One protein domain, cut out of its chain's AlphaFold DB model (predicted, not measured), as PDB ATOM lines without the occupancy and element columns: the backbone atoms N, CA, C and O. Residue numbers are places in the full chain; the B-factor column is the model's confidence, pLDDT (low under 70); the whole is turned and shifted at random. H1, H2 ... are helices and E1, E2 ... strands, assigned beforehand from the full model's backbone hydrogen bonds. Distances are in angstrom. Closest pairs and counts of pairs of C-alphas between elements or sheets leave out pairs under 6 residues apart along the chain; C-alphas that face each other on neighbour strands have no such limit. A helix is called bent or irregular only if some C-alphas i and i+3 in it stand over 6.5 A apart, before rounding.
ATOM      1  N   ILE A   4     338.506 351.375 240.457       98.38
ATOM      2  CA  ILE A   4     338.096 352.719 240.855       98.38
ATOM      3  C   ILE A   4     336.573 352.747 240.880       98.38
ATOM      4  O   ILE A   4     335.933 352.344 239.907       98.38
ATOM      5  N   VAL A   5     335.999 353.231 241.975       98.62
ATOM      6  CA  VAL A   5     334.553 353.372 242.141       98.62
ATOM      7  C   VAL A   5     334.167 354.831 242.320       98.62
ATOM      8  O   VAL A   5     334.925 355.625 242.877       98.62
ATOM      9  N   VAL A   6     332.971 355.186 241.863       98.69
ATOM     10  CA  VAL A   6     332.348 356.491 242.091       98.69
ATOM     11  C   VAL A   6     331.184 356.347 243.062       98.69
ATOM     12  O   VAL A   6     330.401 355.410 242.934       98.69
ATOM     13  N   LEU A   7     331.054 357.276 244.010       98.62
ATOM     14  CA  LEU A   7     329.854 357.441 244.833       98.62
ATOM     15  C   LEU A   7     328.893 358.439 244.175       98.62
ATOM     16  O   LEU A   7     329.327 359.472 243.657       98.62
ATOM     17  N   ALA A   8     327.592 358.154 244.225       97.75
ATOM     18  CA  ALA A   8     326.548 358.982 243.623       97.75
ATOM     19  C   ALA A   8     325.235 358.957 244.419       97.75
ATOM     20  O   ALA A   8     324.942 358.008 245.145       97.75
ATOM     21  N   TRP A   9     324.424 360.003 244.259       96.88
ATOM     22  CA  TRP A   9     323.164 360.194 244.997       96.88
ATOM     23  C   TRP A   9     322.106 360.990 244.218       96.88
ATOM     24  O   TRP A   9     321.077 361.359 244.773       96.88
ATOM     25  N   ASP A  10     322.350 361.297 242.948       94.31
ATOM     26  CA  ASP A  10     321.466 362.122 242.126       94.31
ATOM     27  C   ASP A  10     321.416 361.613 240.678       94.31
ATOM     28  O   ASP A  10     321.651 360.428 240.425       94.31
ATOM     29  N   LEU A  11     321.125 362.510 239.727       93.00
ATOM     30  CA  LEU A  11     321.075 362.213 238.295       93.00
ATOM     31  C   LEU A  11     322.344 361.553 237.747       93.00
ATOM     32  O   LEU A  11     322.296 361.007 236.654       93.00
ATOM     33  N   LEU A  12     323.483 361.564 238.449       94.75
ATOM     34  CA  LEU A  12     324.641 360.785 238.009       94.75
ATOM     35  C   LEU A  12     324.324 359.283 237.871       94.75
ATOM     36  O   LEU A  12     324.932 358.615 237.039       94.75
ATOM     37  N   VAL A  13     323.361 358.773 238.649       94.75
ATOM     38  CA  VAL A  13     322.929 357.369 238.631       94.75
ATOM     39  C   VAL A  13     322.158 357.027 237.353       94.75
ATOM     40  O   VAL A  13     322.485 356.057 236.672       94.75
ATOM     41  N   SER A  14     321.134 357.815 237.019       92.25
ATOM     42  CA  SER A  14     320.272 357.593 235.848       92.25
ATOM     43  C   SER A  14     320.866 358.151 234.553       92.25
ATOM     44  O   SER A  14     320.626 357.617 233.473       92.25
ATOM     45  N   GLU A  15     321.662 359.211 234.658       93.75
ATOM     46  CA  GLU A  15     322.250 359.957 233.550       93.75
ATOM     47  C   GLU A  15     323.770 360.121 233.754       93.75
ATOM     48  O   GLU A  15     324.274 361.236 233.948       93.75
ATOM     49  N   PRO A  16     324.563 359.036 233.682       93.25
ATOM     50  CA  PRO A  16     326.015 359.106 233.877       93.25
ATOM     51  C   PRO A  16     326.722 359.959 232.812       93.25
ATOM     52  O   PRO A  16     327.826 360.456 233.040       93.25
ATOM     53  N   GLY A  17     326.074 360.207 231.668       92.88
ATOM     54  CA  GLY A  17     326.610 361.028 230.587       92.88
ATOM     55  C   GLY A  17     327.917 360.443 230.048       92.88
ATOM     56  O   GLY A  17     327.964 359.288 229.649       92.88
ATOM     57  N   GLY A  18     328.987 361.243 230.045       91.12
ATOM     58  CA  GLY A  18     330.318 360.804 229.607       91.12
ATOM     59  C   GLY A  18     331.127 360.013 230.644       91.12
ATOM     60  O   GLY A  18     332.295 359.722 230.388       91.12
ATOM     61  N   LEU A  19     330.566 359.715 231.822       96.44
ATOM     62  CA  LEU A  19     331.248 358.928 232.848       96.44
ATOM     63  C   LEU A  19     331.171 357.428 232.489       96.44
ATOM     64  O   LEU A  19     330.061 356.908 232.365       96.44
ATOM     65  N   PRO A  20     332.304 356.716 232.327       96.62
ATOM     66  CA  PRO A  20     332.302 355.333 231.858       96.62
ATOM     67  C   PRO A  20     332.008 354.371 233.014       96.62
ATOM     68  O   PRO A  20     332.913 353.785 233.611       96.62
ATOM     69  N   VAL A  21     330.730 354.258 233.373       97.50
ATOM     70  CA  VAL A  21     330.253 353.334 234.404       97.50
ATOM     71  C   VAL A  21     330.311 351.908 233.867       97.50
ATOM     72  O   VAL A  21     329.647 351.570 232.886       97.50
ATOM     73  N   LYS A  22     331.093 351.057 234.530       96.81
ATOM     74  CA  LYS A  22     331.284 349.664 234.133       96.81
ATOM     75  C   LYS A  22     329.952 348.913 234.174       96.81
ATOM     76  O   LYS A  22     329.229 348.966 235.169       96.81
ATOM     77  N   ASP A  23     329.636 348.236 233.072       95.19
ATOM     78  CA  ASP A  23     328.398 347.470 232.866       95.19
ATOM     79  C   ASP A  23     327.099 348.278 233.096       95.19
ATOM     80  O   ASP A  23     326.028 347.692 233.249       95.19
ATOM     81  N   ASN A  24     327.175 349.619 233.147       93.88
ATOM     82  CA  ASN A  24     326.093 350.506 233.602       93.88
ATOM     83  C   ASN A  24     325.451 350.056 234.931       93.88
ATOM     84  O   ASN A  24     324.249 350.232 235.146       93.88
ATOM     85  N   ARG A  25     326.240 349.446 235.825       96.19
ATOM     86  CA  ARG A  25     325.741 348.830 237.055       96.19
ATOM     87  C   ARG A  25     325.999 349.707 238.273       96.19
ATOM     88  O   ARG A  25     327.144 350.003 238.602       96.19
ATOM     89  N   TRP A  26     324.922 350.007 238.995       97.62
ATOM     90  CA  TRP A  26     324.948 350.694 240.284       97.62
ATOM     91  C   TRP A  26     324.596 349.745 241.428       97.62
ATOM     92  O   TRP A  26     323.783 348.832 241.283       97.62
ATOM     93  N   PHE A  27     325.207 349.985 242.578       97.94
ATOM     94  CA  PHE A  27     325.014 349.246 243.815       97.94
ATOM     95  C   PHE A  27     324.437 350.185 244.880       97.94
ATOM     96  O   PHE A  27     324.822 351.351 244.976       97.94
ATOM     97  N   HIS A  28     323.501 349.680 245.683       97.50
ATOM     98  CA  HIS A  28     322.693 350.481 246.619       97.50
ATOM     99  C   HIS A  28     323.192 350.433 248.068       97.50
ATOM    100  O   HIS A  28     322.563 350.967 248.976       97.50
ATOM    101  N   ASP A  29     324.312 349.764 248.301       97.69
ATOM    102  CA  ASP A  29     324.872 349.465 249.612       97.69
ATOM    103  C   ASP A  29     326.166 350.252 249.884       97.69
ATOM    104  O   ASP A  29     327.089 349.743 250.527       97.69
ATOM    105  N   GLY A  30     326.217 351.499 249.401       98.19
ATOM    106  CA  GLY A  30     327.312 352.445 249.616       98.19
ATOM    107  C   GLY A  30     327.442 352.927 251.070       98.19
ATOM    108  O   GLY A  30     326.678 352.489 251.947       98.19
ATOM    109  N   PRO A  31     328.401 353.828 251.349       98.12
ATOM    110  CA  PRO A  31     328.558 354.425 252.670       98.12
ATOM    111  C   PRO A  31     327.381 355.356 252.993       98.12
ATOM    112  O   PRO A  31     326.702 355.863 252.099       98.12
ATOM    113  N   CYS A  32     327.149 355.615 254.279       97.25
ATOM    114  CA  CYS A  32     326.235 356.679 254.691       97.25
ATOM    115  C   CYS A  32     326.998 358.007 254.747       97.25
ATOM    116  O   CYS A  32     327.974 358.113 255.487       97.25
ATOM    117  N   LEU A  33     326.557 359.004 253.982       97.25
ATOM    118  CA  LEU A  33     327.183 360.326 253.897       97.25
ATOM    119  C   LEU A  33     326.159 361.428 254.181       97.25
ATOM    120  O   LEU A  33     324.985 361.254 253.847       97.25
ATOM    121  N   PRO A  34     326.569 362.556 254.783       96.25
ATOM    122  CA  PRO A  34     325.638 363.618 255.128       96.25
ATOM    123  C   PRO A  34     325.284 364.414 253.867       96.25
ATOM    124  O   PRO A  34     326.114 365.128 253.304       96.25
ATOM    125  N   LEU A  35     324.057 364.260 253.385       96.56
ATOM    126  CA  LEU A  35     323.585 364.897 252.159       96.56
ATOM    127  C   LEU A  35     322.447 365.855 252.472       96.56
ATOM    128  O   LEU A  35     321.605 365.573 253.316       96.56
ATOM    129  N   GLU A  36     322.386 366.961 251.736       97.06
ATOM    130  CA  GLU A  36     321.191 367.799 251.715       97.06
ATOM    131  C   GLU A  36     321.059 368.566 250.391       97.06
ATOM    132  O   GLU A  36     322.056 368.826 249.707       97.06
ATOM    133  N   LEU A  37     319.832 368.964 250.038       97.00
ATOM    134  CA  LEU A  37     319.473 369.790 248.881       97.00
ATOM    135  C   LEU A  37     319.920 371.249 249.102       97.00
ATOM    136  O   LEU A  37     319.122 372.169 249.266       97.00
ATOM    137  N   SER A  38     321.235 371.442 249.152       96.75
ATOM    138  CA  SER A  38     321.894 372.603 249.765       96.75
ATOM    139  C   SER A  38     322.850 373.341 248.822       96.75
ATOM    140  O   SER A  38     323.514 374.311 249.207       96.75
ATOM    141  N   ARG A  39     322.899 372.939 247.549       96.12
ATOM    142  CA  ARG A  39     323.678 373.611 246.506       96.12
ATOM    143  C   ARG A  39     322.775 374.289 245.495       96.12
ATOM    144  O   ARG A  39     321.832 373.685 244.999       96.12
ATOM    145  N   VAL A  40     323.124 375.512 245.106       95.25
ATOM    146  CA  VAL A  40     322.517 376.197 243.962       95.25
ATOM    147  C   VAL A  40     323.472 376.074 242.774       95.25
ATOM    148  O   VAL A  40     324.589 376.592 242.772       95.25
ATOM    149  N   THR A  41     323.030 375.393 241.724       91.62
ATOM    150  CA  THR A  41     323.772 375.196 240.469       91.62
ATOM    151  C   THR A  41     323.989 376.517 239.713       91.62
ATOM    152  O   THR A  41     323.290 377.509 239.962       91.62
ATOM    153  N   PRO A  42     324.929 376.597 238.752       86.94
ATOM    154  CA  PRO A  42     325.098 377.793 237.919       86.94
ATOM    155  C   PRO A  42     323.804 378.246 237.222       86.94
ATOM    156  O   PRO A  42     323.576 379.445 237.076       86.94
ATOM    157  N   GLN A  43     322.921 377.305 236.879       87.50
ATOM    158  CA  GLN A  43     321.622 377.540 236.243       87.50
ATOM    159  C   GLN A  43     320.516 377.961 237.226       87.50
ATOM    160  O   GLN A  43     319.366 378.073 236.812       87.50
ATOM    161  N   TRP A  44     320.850 378.226 238.495       88.12
ATOM    162  CA  TRP A  44     319.919 378.626 239.560       88.12
ATOM    163  C   TRP A  44     318.882 377.560 239.952       88.12
ATOM    164  O   TRP A  44     317.885 377.885 240.583       88.12
ATOM    165  N   THR A  45     319.135 376.291 239.624       89.38
ATOM    166  CA  THR A  45     318.412 375.154 240.220       89.38
ATOM    167  C   THR A  45     319.126 374.636 241.475       89.38
ATOM    168  O   THR A  45     320.278 375.013 241.716       89.38
ATOM    169  N   LEU A  46     318.472 373.776 242.255       93.88
ATOM    170  CA  LEU A  46     319.036 373.115 243.430       93.88
ATOM    171  C   LEU A  46     319.661 371.761 243.090       93.88
ATOM    172  O   LEU A  46     319.248 371.105 242.140       93.88
ATOM    173  N   ALA A  47     320.656 371.361 243.880       95.56
ATOM    174  CA  ALA A  47     321.298 370.059 243.805       95.56
ATOM    175  C   ALA A  47     321.617 369.503 245.200       95.56
ATOM    176  O   ALA A  47     321.891 370.265 246.133       95.56
ATOM    177  N   LEU A  48     321.594 368.175 245.322       96.81
ATOM    178  CA  LEU A  48     322.115 367.461 246.481       96.81
ATOM    179  C   LEU A  48     323.636 367.598 246.525       96.81
ATOM    180  O   LEU A  48     324.333 367.360 245.534       96.81
ATOM    181  N   CYS A  49     324.163 367.924 247.694       95.50
ATOM    182  CA  CYS A  49     325.591 367.866 247.956       95.50
ATOM    183  C   CYS A  49     325.860 367.479 249.404       95.50
ATOM    184  O   CYS A  49     324.952 367.405 250.231       95.50
ATOM    185  N   LEU A  50     327.135 367.248 249.690       96.06
ATOM    186  CA  LEU A  50     327.609 366.912 251.018       96.06
ATOM    187  C   LEU A  50     327.452 368.123 251.946       96.06
ATOM    188  O   LEU A  50     328.016 369.189 251.688       96.06
ATOM    189  N   GLN A  51     326.662 367.962 253.006       94.81
ATOM    190  CA  GLN A  51     326.271 369.023 253.934       94.81
ATOM    191  C   GLN A  51     326.700 368.636 255.346       94.81
ATOM    192  O   GLN A  51     326.123 367.739 255.946       94.81
ATOM    193  N   ARG A  52     327.694 369.332 255.904       91.00
ATOM    194  CA  ARG A  52     328.161 369.061 257.273       91.00
ATOM    195  C   ARG A  52     327.016 369.167 258.279       91.00
ATOM    196  O   ARG A  52     326.222 370.107 258.217       91.00
ATOM    197  N   GLY A  53     326.957 368.207 259.199       89.88
ATOM    198  CA  GLY A  53     325.918 368.121 260.227       89.88
ATOM    199  C   GLY A  53     324.539 367.655 259.740       89.88
ATOM    200  O   GLY A  53     323.629 367.596 260.560       89.88
ATOM    201  N   ALA A  54     324.366 367.329 258.452       93.81
ATOM    202  CA  ALA A  54     323.140 366.695 257.971       93.81
ATOM    203  C   ALA A  54     323.077 365.215 258.378       93.81
ATOM    204  O   ALA A  54     324.105 364.569 258.603       93.81
ATOM    205  N   ASP A  55     321.861 364.671 258.417       93.81
ATOM    206  CA  ASP A  55     321.652 363.254 258.690       93.81
ATOM    207  C   ASP A  55     322.308 362.388 257.593       93.81
ATOM    208  O   ASP A  55     322.115 362.647 256.398       93.81
ATOM    209  N   PRO A  56     323.091 361.354 257.955       95.06
ATOM    210  CA  PRO A  56     323.720 360.486 256.970       95.06
ATOM    211  C   PRO A  56     322.702 359.665 256.172       95.06
ATOM    212  O   PRO A  56     321.860 358.967 256.738       95.06
ATOM    213  N   VAL A  57     322.853 359.660 254.849       96.81
ATOM    214  CA  VAL A  57     322.038 358.882 253.909       96.81
ATOM    215  C   VAL A  57     322.927 357.903 253.158       96.81
ATOM    216  O   VAL A  57     324.040 358.240 252.750       96.81
ATOM    217  N   ARG A  58     322.444 356.674 252.970       98.06
ATOM    218  CA  ARG A  58     323.154 355.652 252.197       98.06
ATOM    219  C   ARG A  58     323.211 356.051 250.725       98.06
ATOM    220  O   ARG A  58     322.173 356.160 250.080       98.06
ATOM    221  N   VAL A  59     324.419 356.237 250.204       98.19
ATOM    222  CA  VAL A  59     324.636 356.596 248.796       98.19
ATOM    223  C   VAL A  59     324.800 355.355 247.923       98.19
ATOM    224  O   VAL A  59     324.978 354.238 248.416       98.19
ATOM    225  N   LEU A  60     324.733 355.551 246.611       98.62
ATOM    226  CA  LEU A  60     324.996 354.514 245.627       98.62
ATOM    227  C   LEU A  60     326.462 354.548 245.212       98.62
ATOM    228  O   LEU A  60     327.152 355.555 245.386       98.62
ATOM    229  N   TRP A  61     326.930 353.453 244.625       98.69
ATOM    230  CA  TRP A  61     328.268 353.386 244.056       98.69
ATOM    231  C   TRP A  61     328.309 352.548 242.780       98.69
ATOM    232  O   TRP A  61     327.420 351.733 242.537       98.69
ATOM    233  N   ALA A  62     329.330 352.761 241.954       98.44
ATOM    234  CA  ALA A  62     329.569 351.969 240.753       98.44
ATOM    235  C   ALA A  62     331.054 351.916 240.396       98.44
ATOM    236  O   ALA A  62     331.801 352.851 240.684       98.44
ATOM    237  N   TYR A  63     331.474 350.845 239.723       98.44
ATOM    238  CA  TYR A  63     332.811 350.754 239.141       98.44
ATOM    239  C   TYR A  63     332.935 351.649 237.907       98.44
ATOM    240  O   TYR A  63     331.996 351.781 237.120       98.44
ATOM    241  N   LEU A  64     334.120 352.218 237.707       97.81
ATOM    242  CA  LEU A  64     334.475 352.974 236.511       97.81
ATOM    243  C   LEU A  64     335.448 352.199 235.627       97.81
ATOM    244  O   LEU A  64     336.354 351.520 236.116       97.81
ATOM    245  N   GLU A  65     335.330 352.384 234.316       96.31
ATOM    246  CA  GLU A  65     336.363 351.992 233.355       96.31
ATOM    247  C   GLU A  65     337.474 353.054 233.328       96.31
ATOM    248  O   GLU A  65     337.605 353.861 232.405       96.31
ATOM    249  N   ALA A  66     338.263 353.093 234.404       94.88
ATOM    250  CA  ALA A  66     339.421 353.965 234.553       94.88
ATOM    251  C   ALA A  66     340.557 353.232 235.282       94.88
ATOM    252  O   ALA A  66     340.330 352.499 236.239       94.88
ATOM    253  N   ASP A  67     341.790 353.461 234.838       92.31
ATOM    254  CA  ASP A  67     343.005 352.822 235.356       92.31
ATOM    255  C   ASP A  67     343.744 353.690 236.393       92.31
ATOM    256  O   ASP A  67     344.476 353.183 237.245       92.31
ATOM    257  N   LYS A  68     343.549 355.012 236.343       95.00
ATOM    258  CA  LYS A  68     344.261 355.998 237.170       95.00
ATOM    259  C   LYS A  68     343.304 356.937 237.893       95.00
ATOM    260  O   LYS A  68     342.338 357.421 237.302       95.00
ATOM    261  N   VAL A  69     343.652 357.286 239.135       96.44
ATOM    262  CA  VAL A  69     342.909 358.255 239.964       96.44
ATOM    263  C   VAL A  69     342.729 359.576 239.225       96.44
ATOM    264  O   VAL A  69     341.609 360.053 239.087       96.44
ATOM    265  N   SER A  70     343.806 360.117 238.647       96.81
ATOM    266  CA  SER A  70     343.769 361.374 237.891       96.81
ATOM    267  C   SER A  70     342.807 361.333 236.702       96.81
ATOM    268  O   SER A  70     342.114 362.314 236.432       96.81
ATOM    269  N   ARG A  71     342.713 360.191 236.008       97.06
ATOM    270  CA  ARG A  71     341.769 360.000 234.903       97.06
ATOM    271  C   ARG A  71     340.329 359.948 235.406       97.06
ATOM    272  O   ARG A  71     339.474 360.602 234.816       97.06
ATOM    273  N   ALA A  72     340.070 359.205 236.478       97.69
ATOM    274  CA  ALA A  72     338.741 359.084 237.068       97.69
ATOM    275  C   ALA A  72     338.241 360.427 237.634       97.69
ATOM    276  O   ALA A  72     337.119 360.840 237.348       97.69
ATOM    277  N   VAL A  73     339.114 361.153 238.338       98.31
ATOM    278  CA  VAL A  73     338.874 362.516 238.832       98.31
ATOM    279  C   VAL A  73     338.539 363.462 237.680       98.31
ATOM    280  O   VAL A  73     337.529 364.157 237.735       98.31
ATOM    281  N   TRP A  74     339.336 363.455 236.606       97.94
ATOM    282  CA  TRP A  74     339.067 364.280 235.425       97.94
ATOM    283  C   TRP A  74     337.723 363.935 234.776       97.94
ATOM    284  O   TRP A  74     336.945 364.836 234.479       97.94
ATOM    285  N   LEU A  75     337.418 362.645 234.584       97.94
ATOM    286  CA  LEU A  75     336.158 362.189 233.983       97.94
ATOM    287  C   LEU A  75     334.947 362.664 234.791       97.94
ATOM    288  O   LEU A  75     334.001 363.213 234.221       97.94
ATOM    289  N   LEU A  76     334.995 362.504 236.115       98.31
ATOM    290  CA  LEU A  76     333.929 362.973 236.990       98.31
ATOM    291  C   LEU A  76     333.829 364.504 236.968       98.31
ATOM    292  O   LEU A  76     332.726 365.033 236.873       98.31
ATOM    293  N   SER A  77     334.951 365.232 236.950       97.56
ATOM    294  CA  SER A  77     334.930 366.698 236.866       97.56
ATOM    295  C   SER A  77     334.298 367.192 235.559       97.56
ATOM    296  O   SER A  77     333.513 368.141 235.581       97.56
ATOM    297  N   GLN A  78     334.571 366.523 234.428       97.25
ATOM    298  CA  GLN A  78     333.931 366.838 233.148       97.25
ATOM    299  C   GLN A  78     332.424 366.593 233.214       97.25
ATOM    300  O   GLN A  78     331.645 367.441 232.778       97.25
ATOM    301  N   ARG A  79     331.995 365.475 233.813       95.81
ATOM    302  CA  ARG A  79     330.570 365.165 233.987       95.81
ATOM    303  C   ARG A  79     329.857 366.169 234.894       95.81
ATOM    304  O   ARG A  79     328.699 366.499 234.641       95.81
ATOM    305  N   LEU A  80     330.527 366.658 235.932       93.81
ATOM    306  CA  LEU A  80     329.988 367.650 236.863       93.81
ATOM    307  C   LEU A  80     330.083 369.091 236.332       93.81
ATOM    308  O   LEU A  80     329.496 369.997 236.925       93.81
ATOM    309  N   GLY A  81     330.825 369.326 235.243       94.50
ATOM    310  CA  GLY A  81     331.103 370.667 234.728       94.50
ATOM    311  C   GLY A  81     331.908 371.520 235.715       94.50
ATOM    312  O   GLY A  81     331.653 372.717 235.854       94.50
ATOM    313  N   CYS A  82     332.841 370.904 236.446       94.94
ATOM    314  CA  CYS A  82     333.620 371.551 237.497       94.94
ATOM    315  C   CYS A  82     335.130 371.317 237.341       94.94
ATOM    316  O   CYS A  82     335.593 370.519 236.521       94.94
ATOM    317  N   GLN A  83     335.909 372.046 238.142       96.56
ATOM    318  CA  GLN A  83     337.356 371.842 238.208       96.56
ATOM    319  C   GLN A  83     337.687 370.573 239.016       96.56
ATOM    320  O   GLN A  83     336.960 370.301 239.982       96.56
ATOM    321  N   PRO A  84     338.762 369.833 238.666       96.88
ATOM    322  CA  PRO A  84     339.172 368.592 239.332       96.88
ATOM    323  C   PRO A  84     339.263 368.667 240.859       96.88
ATOM    324  O   PRO A  84     338.967 367.690 241.533       96.88
ATOM    325  N   GLU A  85     339.586 369.827 241.432       95.75
ATOM    326  CA  GLU A  85     339.711 370.005 242.886       95.75
ATOM    327  C   GLU A  85     338.362 369.928 243.619       95.75
ATOM    328  O   GLU A  85     338.345 369.912 244.849       95.75
ATOM    329  N   ASN A  86     337.236 369.917 242.891       96.44
ATOM    330  CA  ASN A  86     335.887 369.689 243.429       96.44
ATOM    331  C   ASN A  86     335.431 368.229 243.297       96.44
ATOM    332  O   ASN A  86     334.241 367.942 243.429       96.44
ATOM    333  N   VAL A  87     336.354 367.324 242.993       98.06
ATOM    334  CA  VAL A  87     336.141 365.884 243.067       98.06
ATOM    335  C   VAL A  87     336.979 365.365 244.224       98.06
ATOM    336  O   VAL A  87     338.194 365.561 244.255       98.06
ATOM    337  N   GLY A  88     336.317 364.722 245.179       98.00
ATOM    338  CA  GLY A  88     337.003 364.053 246.269       98.00
ATOM    339  C   GLY A  88     337.512 362.689 245.820       98.00
ATOM    340  O   GLY A  88     336.911 362.059 244.943       98.00
ATOM    341  N   PHE A  89     338.616 362.240 246.409       98.31
ATOM    342  CA  PHE A  89     339.101 360.878 246.234       98.31
ATOM    343  C   PHE A  89     339.720 360.325 247.512       98.31
ATOM    344  O   PHE A  89     340.217 361.071 248.354       98.31
ATOM    345  N   LEU A  90     339.723 359.000 247.610       98.31
ATOM    346  CA  LEU A  90     340.441 358.218 248.601       98.31
ATOM    347  C   LEU A  90     341.101 357.037 247.890       98.31
ATOM    348  O   LEU A  90     340.402 356.216 247.299       98.31
ATOM    349  N   ASP A  91     342.423 356.943 247.967       97.69
ATOM    350  CA  ASP A  91     343.200 355.780 247.551       97.69
ATOM    351  C   ASP A  91     343.496 354.917 248.792       97.69
ATOM    352  O   ASP A  91     344.113 355.358 249.765       97.69
ATOM    353  N   LEU A  92     342.977 353.689 248.797       97.00
ATOM    354  CA  LEU A  92     343.055 352.779 249.941       97.00
ATOM    355  C   LEU A  92     344.447 352.175 250.131       97.00
ATOM    356  O   LEU A  92     344.784 351.790 251.246       97.00
ATOM    357  N   GLU A  93     345.234 352.082 249.060       93.38
ATOM    358  CA  GLU A  93     346.553 351.453 249.068       93.38
ATOM    359  C   GLU A  93     347.605 352.411 249.628       93.38
ATOM    360  O   GLU A  93     348.347 352.070 250.548       93.38
ATOM    361  N   SER A  94     347.638 353.635 249.104       95.38
ATOM    362  CA  SER A  94     348.547 354.688 249.572       95.38
ATOM    363  C   SER A  94     348.052 355.392 250.838       95.38
ATOM    364  O   SER A  94     348.840 356.004 251.558       95.38
ATOM    365  N   GLY A  95     346.744 355.344 251.097       94.75
ATOM    366  CA  GLY A  95     346.083 356.144 252.121       94.75
ATOM    367  C   GLY A  95     345.866 357.609 251.728       94.75
ATOM    368  O   GLY A  95     345.242 358.333 252.509       94.75
ATOM    369  N   GLU A  96     346.340 358.039 250.552       96.25
ATOM    370  CA  GLU A  96     346.190 359.402 250.041       96.25
ATOM    371  C   GLU A  96     344.714 359.736 249.799       96.25
ATOM    372  O   GLU A  96     343.940 358.924 249.289       96.25
ATOM    373  N   PHE A  97     344.311 360.953 250.155       96.94
ATOM    374  CA  PHE A  97     342.964 361.434 249.893       96.94
ATOM    375  C   PHE A  97     342.945 362.942 249.663       96.94
ATOM    376  O   PHE A  97     343.811 363.682 250.133       96.94
ATOM    377  N   TRP A  98     341.902 363.397 248.978       96.50
ATOM    378  CA  TRP A  98     341.576 364.806 248.812       96.50
ATOM    379  C   TRP A  98     340.078 365.012 248.981       96.50
ATOM    380  O   TRP A  98     339.276 364.258 248.432       96.50
ATOM    381  N   CYS A  99     339.702 366.064 249.704       94.62
ATOM    382  CA  CYS A  99     338.327 366.532 249.791       94.62
ATOM    383  C   CYS A  99     338.250 367.971 250.315       94.62
ATOM    384  O   CYS A  99     339.179 368.498 250.925       94.62
ATOM    385  N   ARG A 100     337.092 368.593 250.125       88.94
ATOM    386  CA  ARG A 100     336.732 369.957 250.495       88.94
ATOM    387  C   ARG A 100     335.574 370.003 251.482       88.94
ATOM    388  O   ARG A 100     335.444 371.030 252.152       88.94
ATOM    389  N   THR A 101     334.703 368.986 251.505       81.88
ATOM    390  CA  THR A 101     333.478 368.981 252.329       81.88
ATOM    391  C   THR A 101     333.397 367.861 253.362       81.88
ATOM    392  O   THR A 101     332.802 368.087 254.413       81.88
ATOM    393  N   VAL A 102     334.015 366.705 253.099       75.25
ATOM    394  CA  VAL A 102     333.822 365.448 253.856       75.25
ATOM    395  C   VAL A 102     335.067 364.937 254.575       75.25
ATOM    396  O   VAL A 102     335.197 363.738 254.791       75.25
ATOM    397  N   ASP A 103     335.982 365.817 254.966       83.06
ATOM    398  CA  ASP A 103     337.167 365.465 255.766       83.06
ATOM    399  C   ASP A 103     336.819 364.598 256.988       83.06
ATOM    400  O   ASP A 103     337.432 363.553 257.198       83.06
ATOM    401  N   GLU A 104     335.771 364.962 257.727       86.31
ATOM    402  CA  GLU A 104     335.275 364.212 258.891       86.31
ATOM    403  C   GLU A 104     334.643 362.844 258.550       86.31
ATOM    404  O   GLU A 104     334.516 361.986 259.422       86.31
ATOM    405  N   HIS A 105     334.302 362.605 257.279       90.50
ATOM    406  CA  HIS A 105     333.663 361.378 256.788       90.50
ATOM    407  C   HIS A 105     334.568 360.510 255.903       90.50
ATOM    408  O   HIS A 105     334.147 359.433 255.475       90.50
ATOM    409  N   VAL A 106     335.822 360.911 255.654       95.06
ATOM    410  CA  VAL A 106     336.779 360.091 254.884       95.06
ATOM    411  C   VAL A 106     336.954 358.714 255.521       95.06
ATOM    412  O   VAL A 106     336.986 357.712 254.810       95.06
ATOM    413  N   GLU A 107     336.986 358.634 256.853       95.75
ATOM    414  CA  GLU A 107     337.109 357.350 257.547       95.75
ATOM    415  C   GLU A 107     335.848 356.483 257.410       95.75
ATOM    416  O   GLU A 107     335.938 355.261 257.328       95.75
ATOM    417  N   THR A 108     334.663 357.093 257.282       96.81
ATOM    418  CA  THR A 108     333.428 356.367 256.943       96.81
ATOM    419  C   THR A 108     333.529 355.728 255.559       96.81
ATOM    420  O   THR A 108     333.165 354.564 255.396       96.81
ATOM    421  N   ILE A 109     334.059 356.458 254.571       98.25
ATOM    422  CA  ILE A 109     334.282 355.941 253.212       98.25
ATOM    423  C   ILE A 109     335.339 354.831 253.229       98.25
ATOM    424  O   ILE A 109     335.127 353.779 252.625       98.25
ATOM    425  N   ARG A 110     336.449 355.034 253.952       98.12
ATOM    426  CA  ARG A 110     337.531 354.049 254.095       98.12
ATOM    427  C   ARG A 110     337.017 352.744 254.685       98.12
ATOM    428  O   ARG A 110     337.228 351.687 254.097       98.12
ATOM    429  N   ARG A 111     336.319 352.829 255.818       98.19
ATOM    430  CA  ARG A 111     335.744 351.671 256.502       98.19
ATOM    431  C   ARG A 111     334.772 350.921 255.602       98.19
ATOM    432  O   ARG A 111     334.898 349.712 255.467       98.19
ATOM    433  N   TRP A 112     333.848 351.634 254.960       98.62
ATOM    434  CA  TRP A 112     332.892 351.023 254.038       98.62
ATOM    435  C   TRP A 112     333.592 350.266 252.904       98.62
ATOM    436  O   TRP A 112     333.240 349.126 252.614       98.62
ATOM    437  N   ALA A 113     334.600 350.873 252.274       98.38
ATOM    438  CA  ALA A 113     335.310 350.229 251.179       98.38
ATOM    439  C   ALA A 113     336.139 349.021 251.662       98.38
ATOM    440  O   ALA A 113     336.212 348.013 250.965       98.38
ATOM    441  N   GLY A 114     336.690 349.083 252.880       98.12
ATOM    442  CA  GLY A 114     337.311 347.936 253.549       98.12
ATOM    443  C   GLY A 114     336.328 346.783 253.770       98.12
ATOM    444  O   GLY A 114     336.607 345.663 253.355       98.12
ATOM    445  N   GLU A 115     335.143 347.067 254.317       98.31
ATOM    446  CA  GLU A 115     334.065 346.080 254.509       98.31
ATOM    447  C   GLU A 115     333.612 345.460 253.169       98.31
ATOM    448  O   GLU A 115     333.308 344.269 253.099       98.31
ATOM    449  N   LYS A 116     333.603 346.234 252.073       98.19
ATOM    450  CA  LYS A 116     333.334 345.713 250.721       98.19
ATOM    451  C   LYS A 116     334.427 344.775 250.232       98.19
ATOM    452  O   LYS A 116     334.112 343.712 249.700       98.19
ATOM    453  N   ASN A 117     335.687 345.136 250.442       97.75
ATOM    454  CA  ASN A 117     336.816 344.298 250.058       97.75
ATOM    455  C   ASN A 117     336.846 342.986 250.857       97.75
ATOM    456  O   ASN A 117     337.074 341.922 250.287       97.75
ATOM    457  N   GLU A 118     336.525 343.026 252.153       97.69
ATOM    458  CA  GLU A 118     336.335 341.821 252.977       97.69
ATOM    459  C   GLU A 118     335.192 340.932 252.456       97.69
ATOM    460  O   GLU A 118     335.275 339.706 252.528       97.69
ATOM    461  N   ALA A 119     334.151 341.538 251.879       97.06
ATOM    462  CA  ALA A 119     333.032 340.844 251.243       97.06
ATOM    463  C   ALA A 119     333.315 340.367 249.799       97.06
ATOM    464  O   ALA A 119     332.421 339.809 249.162       97.06
ATOM    465  N   GLY A 120     334.541 340.541 249.291       96.38
ATOM    466  CA  GLY A 120     334.979 340.028 247.989       96.38
ATOM    467  C   GLY A 120     334.994 341.045 246.846       96.38
ATOM    468  O   GLY A 120     335.236 340.654 245.703       96.38
ATOM    469  N   GLU A 121     334.756 342.326 247.127       96.50
ATOM    470  CA  GLU A 121     335.036 343.398 246.168       96.50
ATOM    471  C   GLU A 121     336.553 343.661 246.052       96.50
ATOM    472  O   GLU A 121     337.349 343.221 246.880       96.50
ATOM    473  N   ASP A 122     336.971 344.375 245.005       95.88
ATOM    474  CA  ASP A 122     338.379 344.736 244.757       95.88
ATOM    475  C   ASP A 122     338.471 346.258 244.567       95.88
ATOM    476  O   ASP A 122     338.867 346.744 243.513       95.88
ATOM    477  N   ILE A 123     338.003 347.039 245.545       98.19
ATOM    478  CA  ILE A 123     338.009 348.508 245.511       98.19
ATOM    479  C   ILE A 123     339.400 349.011 245.908       98.19
ATOM    480  O   ILE A 123     339.875 348.738 247.010       98.19
ATOM    481  N   ARG A 124     340.037 349.801 245.035       97.62
ATOM    482  CA  ARG A 124     341.290 350.526 245.323       97.62
ATOM    483  C   ARG A 124     341.050 351.990 245.642       97.62
ATOM    484  O   ARG A 124     341.678 352.545 246.535       97.62
ATOM    485  N   VAL A 125     340.191 352.628 244.854       98.38
ATOM    486  CA  VAL A 125     340.016 354.081 244.867       98.38
ATOM    487  C   VAL A 125     338.536 354.391 244.881       98.38
ATOM    488  O   VAL A 125     337.789 353.860 244.063       98.38
ATOM    489  N   VAL A 126     338.131 355.294 245.761       98.69
ATOM    490  CA  VAL A 126     336.774 355.834 245.815       98.69
ATOM    491  C   VAL A 126     336.826 357.296 245.398       98.69
ATOM    492  O   VAL A 126     337.636 358.042 245.940       98.69
ATOM    493  N   ILE A 127     335.982 357.720 244.457       98.56
ATOM    494  CA  ILE A 127     335.821 359.128 244.067       98.56
ATOM    495  C   ILE A 127     334.377 359.593 244.256       98.56
ATOM    496  O   ILE A 127     333.450 358.787 244.212       98.56
ATOM    497  N   TRP A 128     334.159 360.891 244.450       98.31
ATOM    498  CA  TRP A 128     332.812 361.445 244.629       98.31
ATOM    499  C   TRP A 128     332.722 362.920 244.234       98.31
ATOM    500  O   TRP A 128     333.722 363.634 244.141       98.31
ATOM    501  N   ASN A 129     331.494 363.388 244.011       96.44
ATOM    502  CA  ASN A 129     331.199 364.803 243.806       96.44
ATOM    503  C   ASN A 129     331.377 365.581 245.120       96.44
ATOM    504  O   ASN A 129     330.616 365.392 246.061       96.44
ATOM    505  N   ASP A 130     332.344 366.490 245.174       96.31
ATOM    506  CA  ASP A 130     332.722 367.230 246.383       96.31
ATOM    507  C   ASP A 130     332.481 368.747 246.219       96.31
ATOM    508  O   ASP A 130     333.172 369.614 246.766       96.31
ATOM    509  N   LEU A 131     331.468 369.087 245.416       95.12
ATOM    510  CA  LEU A 131     330.973 370.448 245.269       95.12
ATOM    511  C   LEU A 131     330.319 370.932 246.569       95.12
ATOM    512  O   LEU A 131     329.378 370.327 247.073       95.12
ATOM    513  N   LYS A 132     330.781 372.084 247.070       93.56
ATOM    514  CA  LYS A 132     330.314 372.659 248.339       93.56
ATOM    515  C   LYS A 132     328.833 373.067 248.314       93.56
ATOM    516  O   LYS A 132     328.368 373.556 247.273       93.56
ATOM    517  N   PRO A 133     328.142 372.991 249.463       95.12
ATOM    518  CA  PRO A 133     326.869 373.669 249.643       95.12
ATOM    519  C   PRO A 133     327.074 375.176 249.512       95.12
ATOM    520  O   PRO A 133     328.109 375.733 249.895       95.12
ATOM    521  N   ASP A 134     326.098 375.849 248.917       95.44
ATOM    522  CA  ASP A 134     326.125 377.303 248.763       95.44
ATOM    523  C   ASP A 134     324.738 377.948 248.688       95.44
ATOM    524  O   ASP A 134     324.641 379.136 248.355       95.44
ATOM    525  N   PHE A 135     323.686 377.201 249.044       97.38
ATOM    526  CA  PHE A 135     322.321 377.705 249.131       97.38
ATOM    527  C   PHE A 135     322.251 378.959 249.991       97.38
ATOM    528  O   PHE A 135     321.792 379.988 249.505       97.38
ATOM    529  N   GLU A 136     322.797 378.934 251.207       96.19
ATOM    530  CA  GLU A 136     322.641 380.068 252.121       96.19
ATOM    531  C   GLU A 136     323.246 381.357 251.578       96.19
ATOM    532  O   GLU A 136     322.645 382.430 251.624       96.19
ATOM    533  N   ARG A 137     324.409 381.232 250.937       95.81
ATOM    534  CA  ARG A 137     325.103 382.340 250.285       95.81
ATOM    535  C   ARG A 137     324.362 382.839 249.042       95.81
ATOM    536  O   ARG A 137     324.300 384.049 248.815       95.81
ATOM    537  N   ARG A 138     323.851 381.937 248.195       95.19
ATOM    538  CA  ARG A 138     323.249 382.290 246.895       95.19
ATOM    539  C   ARG A 138     321.784 382.695 246.996       95.19
ATOM    540  O   ARG A 138     321.379 383.617 246.293       95.19
ATOM    541  N   ALA A 139     321.017 382.043 247.861       94.06
ATOM    542  CA  ALA A 139     319.624 382.359 248.152       94.06
ATOM    543  C   ALA A 139     319.475 383.446 249.230       94.06
ATOM    544  O   ALA A 139     318.402 384.040 249.325       94.06
ATOM    545  N   ARG A 140     320.541 383.738 249.999       95.12
ATOM    546  CA  ARG A 140     320.544 384.684 251.135       95.12
ATOM    547  C   ARG A 140     319.487 384.333 252.187       95.12
ATOM    548  O   ARG A 140     318.746 385.200 252.643       95.12
ATOM    549  N   ARG A 141     319.389 383.043 252.507       95.56
ATOM    550  CA  ARG A 141     318.406 382.439 253.418       95.56
ATOM    551  C   ARG A 141     319.050 381.256 254.121       95.56
ATOM    552  O   ARG A 141     319.837 380.566 253.492       95.56
ATOM    553  N   GLU A 142     318.693 380.989 255.366       96.81
ATOM    554  CA  GLU A 142     319.126 379.764 256.048       96.81
ATOM    555  C   GLU A 142     318.593 378.522 255.324       96.81
ATOM    556  O   GLU A 142     317.506 378.559 254.732       96.81
ATOM    557  N   LEU A 143     319.352 377.427 255.366       97.25
ATOM    558  CA  LEU A 143     318.939 376.154 254.786       97.25
ATOM    559  C   LEU A 143     317.833 375.514 255.641       97.25
ATOM    560  O   LEU A 143     318.098 374.714 256.532       97.25
ATOM    561  N   THR A 144     316.583 375.866 255.344       97.44
ATOM    562  CA  THR A 144     315.389 375.242 255.934       97.44
ATOM    563  C   THR A 144     314.425 374.785 254.839       97.44
ATOM    564  O   THR A 144     314.433 375.366 253.743       97.44
ATOM    565  N   PRO A 145     313.560 373.788 255.111       97.31
ATOM    566  CA  PRO A 145     312.521 373.366 254.175       97.31
ATOM    567  C   PRO A 145     311.685 374.528 253.625       97.31
ATOM    568  O   PRO A 145     311.498 374.654 252.416       97.31
ATOM    569  N   GLU A 146     311.242 375.437 254.493       97.31
ATOM    570  CA  GLU A 146     310.383 376.569 254.138       97.31
ATOM    571  C   GLU A 146     311.113 377.553 253.221       97.31
ATOM    572  O   GLU A 146     310.554 378.025 252.227       97.31
ATOM    573  N   ASN A 147     312.380 377.844 253.524       97.88
ATOM    574  CA  ASN A 147     313.200 378.746 252.723       97.88
ATOM    575  C   ASN A 147     313.510 378.168 251.345       97.88
ATOM    576  O   ASN A 147     313.516 378.912 250.361       97.88
ATOM    577  N   VAL A 148     313.743 376.861 251.265       97.31
ATOM    578  CA  VAL A 148     313.994 376.151 250.009       97.31
ATOM    579  C   VAL A 148     312.734 376.107 249.147       97.31
ATOM    580  O   VAL A 148     312.791 376.468 247.971       97.31
ATOM    581  N   ILE A 149     311.578 375.779 249.725       96.88
ATOM    582  CA  ILE A 149     310.287 375.816 249.024       96.88
ATOM    583  C   ILE A 149     309.995 377.236 248.519       96.88
ATOM    584  O   ILE A 149     309.652 377.425 247.350       96.88
ATOM    585  N   ALA A 150     310.184 378.263 249.354       96.31
ATOM    586  CA  ALA A 150     309.995 379.657 248.953       96.31
ATOM    587  C   ALA A 150     310.959 380.084 247.831       96.31
ATOM    588  O   ALA A 150     310.565 380.825 246.929       96.31
ATOM    589  N   TYR A 151     312.207 379.608 247.863       96.56
ATOM    590  CA  TYR A 151     313.178 379.829 246.794       96.56
ATOM    591  C   TYR A 151     312.714 379.198 245.473       96.56
ATOM    592  O   TYR A 151     312.696 379.883 244.451       96.56
ATOM    593  N   LEU A 152     312.275 377.933 245.502       95.94
ATOM    594  CA  LEU A 152     311.781 377.207 244.328       95.94
ATOM    595  C   LEU A 152     310.548 377.877 243.700       95.94
ATOM    596  O   LEU A 152     310.474 377.995 242.477       95.94
ATOM    597  N   LYS A 153     309.622 378.399 244.517       94.81
ATOM    598  CA  LYS A 153     308.457 379.176 244.040       94.81
ATOM    599  C   LYS A 153     308.854 380.444 243.285       94.81
ATOM    600  O   LYS A 153     308.149 380.855 242.370       94.81
ATOM    601  N   GLY A 154     309.973 381.061 243.663       93.62
ATOM    602  CA  GLY A 154     310.486 382.285 243.047       93.62
ATOM    603  C   GLY A 154     311.280 382.074 241.754       93.62
ATOM    604  O   GLY A 154     311.738 383.053 241.159       93.62
ATOM    605  N   LEU A 155     311.488 380.828 241.315       94.56
ATOM    606  CA  LEU A 155     312.232 380.536 240.092       94.56
ATOM    607  C   LEU A 155     311.453 380.956 238.841       94.56
ATOM    608  O   LEU A 155     310.234 380.834 238.750       94.56
ATOM    609  N   ARG A 156     312.190 381.411 237.822       93.62
ATOM    610  CA  ARG A 156     311.620 381.673 236.490       93.62
ATOM    611  C   ARG A 156     311.119 380.358 235.871       93.62
ATOM    612  O   ARG A 156     311.783 379.345 236.090       93.62
ATOM    613  N   PRO A 157     310.067 380.363 235.029       91.19
ATOM    614  CA  PRO A 157     309.444 379.139 234.505       91.19
ATOM    615  C   PRO A 157     310.426 378.076 233.978       91.19
ATOM    616  O   PRO A 157     310.460 376.969 234.499       91.19
ATOM    617  N   GLY A 158     311.339 378.429 233.065       90.31
ATOM    618  CA  GLY A 158     312.306 377.457 232.521       90.31
ATOM    619  C   GLY A 158     313.407 376.992 233.493       90.31
ATOM    620  O   GLY A 158     314.102 376.019 233.219       90.31
ATOM    621  N   VAL A 159     313.613 377.681 234.621       93.31
ATOM    622  CA  VAL A 159     314.492 377.203 235.712       93.31
ATOM    623  C   VAL A 159     313.707 376.287 236.648       93.31
ATOM    624  O   VAL A 159     314.246 375.305 237.146       93.31
ATOM    625  N   LYS A 160     312.425 376.600 236.849       93.69
ATOM    626  CA  LYS A 160     311.481 375.831 237.652       93.69
ATOM    627  C   LYS A 160     311.264 374.428 237.074       93.69
ATOM    628  O   LYS A 160     311.353 373.462 237.820       93.69
ATOM    629  N   GLU A 161     311.101 374.311 235.755       92.75
ATOM    630  CA  GLU A 161     311.048 373.020 235.042       92.75
ATOM    631  C   GLU A 161     312.310 372.185 235.294       92.75
ATOM    632  O   GLU A 161     312.224 371.059 235.768       92.75
ATOM    633  N   LYS A 162     313.500 372.776 235.123       93.50
ATOM    634  CA  LYS A 162     314.775 372.082 235.388       93.50
ATOM    635  C   LYS A 162     314.946 371.661 236.846       93.50
ATOM    636  O   LYS A 162     315.607 370.664 237.123       93.50
ATOM    637  N   ALA A 163     314.415 372.445 237.783       94.44
ATOM    638  CA  ALA A 163     314.416 372.084 239.194       94.44
ATOM    639  C   ALA A 163     313.515 370.880 239.456       94.44
ATOM    640  O   ALA A 163     313.951 369.946 240.125       94.44
ATOM    641  N   ARG A 164     312.311 370.878 238.877       94.94
ATOM    642  CA  ARG A 164     311.400 369.737 238.932       94.94
ATOM    643  C   ARG A 164     312.059 368.483 238.361       94.94
ATOM    644  O   ARG A 164     312.132 367.492 239.075       94.94
ATOM    645  N   ASP A 165     312.605 368.556 237.148       93.69
ATOM    646  CA  ASP A 165     313.244 367.413 236.481       93.69
ATOM    647  C   ASP A 165     314.384 366.831 237.325       93.69
ATOM    648  O   ASP A 165     314.457 365.620 237.530       93.69
ATOM    649  N   TYR A 166     315.235 367.698 237.888       94.75
ATOM    650  CA  TYR A 166     316.304 367.263 238.783       94.75
ATOM    651  C   TYR A 166     315.757 366.552 240.024       94.75
ATOM    652  O   TYR A 166     316.189 365.444 240.327       94.75
ATOM    653  N   ILE A 167     314.800 367.166 240.730       95.12
ATOM    654  CA  ILE A 167     314.234 366.622 241.975       95.12
ATOM    655  C   ILE A 167     313.522 365.287 241.723       95.12
ATOM    656  O   ILE A 167     313.677 364.351 242.510       95.12
ATOM    657  N   SER A 168     312.774 365.187 240.623       93.44
ATOM    658  CA  SER A 168     312.075 363.969 240.213       93.44
ATOM    659  C   SER A 168     313.032 362.847 239.804       93.44
ATOM    660  O   SER A 168     312.690 361.680 239.971       93.44
ATOM    661  N   GLY A 169     314.225 363.175 239.302       94.19
ATOM    662  CA  GLY A 169     315.238 362.186 238.934       94.19
ATOM    663  C   GLY A 169     316.171 361.754 240.071       94.19
ATOM    664  O   GLY A 169     316.980 360.848 239.870       94.19
ATOM    665  N   ILE A 170     316.083 362.352 241.267       96.19
ATOM    666  CA  ILE A 170     316.837 361.871 242.436       96.19
ATOM    667  C   ILE A 170     316.344 360.459 242.803       96.19
ATOM    668  O   ILE A 170     315.133 360.287 242.980       96.19
ATOM    669  N   PRO A 171     317.240 359.466 242.994       95.94
ATOM    670  CA  PRO A 171     316.846 358.111 243.376       95.94
ATOM    671  C   PRO A 171     315.924 358.081 244.606       95.94
ATOM    672  O   PRO A 171     316.147 358.798 245.581       95.94
ATOM    673  N   GLU A 172     314.904 357.220 244.590       92.25
ATOM    674  CA  GLU A 172     313.882 357.145 245.652       92.25
ATOM    675  C   GLU A 172     314.477 356.830 247.037       92.25
ATOM    676  O   GLU A 172     314.035 357.369 248.049       92.25
ATOM    677  N   GLY A 173     315.537 356.014 247.078       93.19
ATOM    678  CA  GLY A 173     316.252 355.674 248.313       93.19
ATOM    679  C   GLY A 173     317.025 356.837 248.945       93.19
ATOM    680  O   GLY A 173     317.441 356.728 250.096       93.19
ATOM    681  N   ILE A 174     317.210 357.948 248.223       97.25
ATOM    682  CA  ILE A 174     317.843 359.155 248.751       97.25
ATOM    683  C   ILE A 174     316.758 360.049 249.345       97.25
ATOM    684  O   ILE A 174     315.900 360.587 248.637       97.25
ATOM    685  N   ARG A 175     316.807 360.183 250.671       96.56
ATOM    686  CA  ARG A 175     315.845 360.932 251.476       96.56
ATOM    687  C   ARG A 175     316.580 361.809 252.470       96.56
ATOM    688  O   ARG A 175     317.354 361.306 253.276       96.56
ATOM    689  N   THR A 176     316.323 363.105 252.399       97.69
ATOM    690  CA  THR A 176     316.870 364.119 253.305       97.69
ATOM    691  C   THR A 176     315.721 365.015 253.765       97.69
ATOM    692  O   THR A 176     314.725 365.124 253.037       97.69
ATOM    693  N   PRO A 177     315.807 365.662 254.940       97.62
ATOM    694  CA  PRO A 177     314.714 366.479 255.462       97.62
ATOM    695  C   PRO A 177     314.193 367.540 254.479       97.62
ATOM    696  O   PRO A 177     312.979 367.649 254.283       97.62
ATOM    697  N   VAL A 178     315.078 368.297 253.815       97.88
ATOM    698  CA  VAL A 178     314.647 369.322 252.846       97.88
ATOM    699  C   VAL A 178     314.101 368.690 251.567       97.88
ATOM    700  O   VAL A 178     313.071 369.141 251.067       97.88
ATOM    701  N   LEU A 179     314.748 367.651 251.028       97.56
ATOM    702  CA  LEU A 179     314.269 366.980 249.816       97.56
ATOM    703  C   LEU A 179     312.870 366.388 250.012       97.56
ATOM    704  O   LEU A 179     312.006 366.549 249.150       97.56
ATOM    705  N   ASP A 180     312.634 365.731 251.145       97.56
ATOM    706  CA  ASP A 180     311.344 365.128 251.467       97.56
ATOM    707  C   ASP A 180     310.252 366.195 251.607       97.56
ATOM    708  O   ASP A 180     309.150 366.015 251.089       97.56
ATOM    709  N   ALA A 181     310.560 367.340 252.221       97.69
ATOM    710  CA  ALA A 181     309.626 368.459 252.296       97.69
ATOM    711  C   ALA A 181     309.296 369.043 250.912       97.69
ATOM    712  O   ALA A 181     308.137 369.338 250.621       97.69
ATOM    713  N   VAL A 182     310.291 369.167 250.028       96.88
ATOM    714  CA  VAL A 182     310.090 369.627 248.645       96.88
ATOM    715  C   VAL A 182     309.234 368.639 247.848       96.88
ATOM    716  O   VAL A 182     308.320 369.063 247.144       96.88
ATOM    717  N   ARG A 183     309.472 367.329 247.992       95.62
ATOM    718  CA  ARG A 183     308.634 366.277 247.390       95.62
ATOM    719  C   ARG A 183     307.203 366.315 247.939       95.62
ATOM    720  O   ARG A 183     306.254 366.197 247.175       95.62
ATOM    721  N   ALA A 184     307.020 366.549 249.237       96.56
ATOM    722  CA  ALA A 184     305.689 366.695 249.831       96.56
ATOM    723  C   ALA A 184     304.938 367.941 249.320       96.56
ATOM    724  O   ALA A 184     303.710 367.932 249.230       96.56
ATOM    725  N   ALA A 185     305.667 368.995 248.945       95.44
ATOM    726  CA  ALA A 185     305.127 370.230 248.384       95.44
ATOM    727  C   ALA A 185     304.971 370.206 246.848       95.44
ATOM    728  O   ALA A 185     304.719 371.255 246.258       95.44
ATOM    729  N   GLU A 186     305.097 369.046 246.185       91.81
ATOM    730  CA  GLU A 186     305.157 368.931 244.717       91.81
ATOM    731  C   GLU A 186     304.016 369.673 243.998       91.81
ATOM    732  O   GLU A 186     304.270 370.472 243.100       91.81
ATOM    733  N   ARG A 187     302.765 369.467 244.431       88.19
ATOM    734  CA  ARG A 187     301.583 370.116 243.832       88.19
ATOM    735  C   ARG A 187     301.621 371.635 243.970       88.19
ATOM    736  O   ARG A 187     301.373 372.352 243.018       88.19
ATOM    737  N   GLU A 188     301.973 372.133 245.153       90.44
ATOM    738  CA  GLU A 188     302.073 373.578 245.396       90.44
ATOM    739  C   GLU A 188     303.243 374.208 244.624       90.44
ATOM    740  O   GLU A 188     303.217 375.389 244.270       90.44
ATOM    741  N   LEU A 189     304.302 373.433 244.399       89.38
ATOM    742  CA  LEU A 189     305.481 373.900 243.702       89.38
ATOM    743  C   LEU A 189     305.284 373.922 242.199       89.38
ATOM    744  O   LEU A 189     305.733 374.890 241.602       89.38
ATOM    745  N   TRP A 190     304.676 372.916 241.573       87.88
ATOM    746  CA  TRP A 190     304.751 372.760 240.115       87.88
ATOM    747  C   TRP A 190     303.437 372.931 239.355       87.88
ATOM    748  O   TRP A 190     303.520 373.076 238.133       87.88
ATOM    749  N   ASP A 191     302.288 372.933 240.034       80.00
ATOM    750  CA  ASP A 191     300.991 373.286 239.433       80.00
ATOM    751  C   ASP A 191     300.826 374.821 239.328       80.00
ATOM    752  O   ASP A 191     300.151 375.275 238.374       80.00
TER     753      ASP A 191
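AT A GLANCE: This is residues 4 to 191 of the 191 residues of an uncharacterized protein of Actinobacteria bacterium (UniProt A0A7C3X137). The model is an elongated body of two lobes: in one, a strongly twisted sheet of E5, E1, E7 and E6 lies between H1 and H2; in the other, H3, H5 and H6 pack on the hairpin of E2 and E3, with H4 and H7 beyond, at the far end. E4 pairs with the beginning of E2 and runs on into E5, joining the two sheets. The printed part has 188 residues, with seven named helices and seven named strands in the order E1 E2 E3 E4 E5 H1 E6 H2 E7 H3 H4 H5 H6 H7. The sheet E5, E1, E7, E6 is mixed, the sheet E3, E2, E4 is antiparallel, and the class is mixed, helices and strands. The whole is compact, with a radius of gyration of the C-alphas of 16.5 A and spans of 49 by 31 by 27 A.

HOW THE PARTS SIT: In the larger sheet, E1, residues 4 to 8, is the parallel neighbour of E7, residues 123 to 129, with N 5 and O 125 2.8 A apart. On the other side of E1 is the edge strand E5, residues 60 to 64, antiparallel to it, with N 6 and O 62 2.9 A apart. E6, residues 87 to 91, is the other edge strand, antiparallel to E7, with N 90 and O 126 2.8 A apart. H1, residues 69 to 80, and H2, residues 103 to 118, lie on opposite faces of this sheet, which gives three layers, helices on both faces of a sheet. H1 lies over E7 at a height over the sheet of 7.4 A, and the C-alphas of Val 73 and Val 87 are its closest to E6, 6.1 A apart. E5, H1 and E6 form a split strand-helix-strand unit, two strands running the same way with E1 and E7 between them, and its crossover is right-handed. H2 lies over E7 and E6 at a height of 9.5 A, slantwise to the strands, at 36 degrees to E7 on the local plane; its closest C-alphas to E7 are those of Asn 117 and Ile 123, 6.3 A apart. H2 is irregular, with C-alphas 104 and 107 7.2 A apart. In the second sheet E2, residues 32 to 40, bends by 54 degrees at residue 37 and has staggered pairing. Its residues 32 to 34 pair with E4, residues 56 to 58, antiparallel, with N 57 and O 33 2.8 A apart. Its residues 35 to 40 pair with E3, residues 46 to 50, in an antiparallel hairpin, with N 47 and O 39 2.8 A apart. H3, residues 135 to 140, is on this sheet, and its closest C-alpha pair with E2 is Arg 39 and Phe 135, 5.0 A. H6, residues 177 to 184, is on it too, with Leu 37 and Leu 179 the closest C-alphas to E2, 6.0 A. H5, residues 157 to 169, only grazes it, with C-alphas 46 and 163 closest to E3 at 6.4 A. H4, residues 145 to 153, also only grazes it, and touches H6 at a steep tilt of 49 degrees, the closest C-alphas being those of Pro 145 and Val 178, 4.8 A. H4 and H7, residues 186 to 190, only just touch, with 3 pairs of C-alphas within 8 A, the closest those of Lys 153 and Leu 189, 6.1 A. Every O i to N i+4 pair is within hydrogen-bond range in H1, H3, H4, H6 and H7, against 10 of 12 in H2 and 8 of 9 in H5.

IN THESE COORDINATES: E1 begins at C-alpha 4, (338.096, 352.719, 240.855). E2, the longest strand, is 22.6 A from first to last C-alpha, and E7 is 17.7 A. H2, the longest helix, is 23.8 A, from C-alpha 103 at (337.167, 365.465, 255.766); H5 is 18.5 A and H1 16.3 A. H7 ends at C-alpha 190, (304.751, 372.760, 240.115).

THE WHOLE: The C-alphas farthest apart, Ser 94 and Asp 191, are 52.1 A apart. The printed part has no cut and ends at the chain's last residue. The links E1 to E2, 23 residues, and E6 to H2, 11 residues, are long. The mean pLDDT of the printed part is 95.3, and no printed residue is under 70.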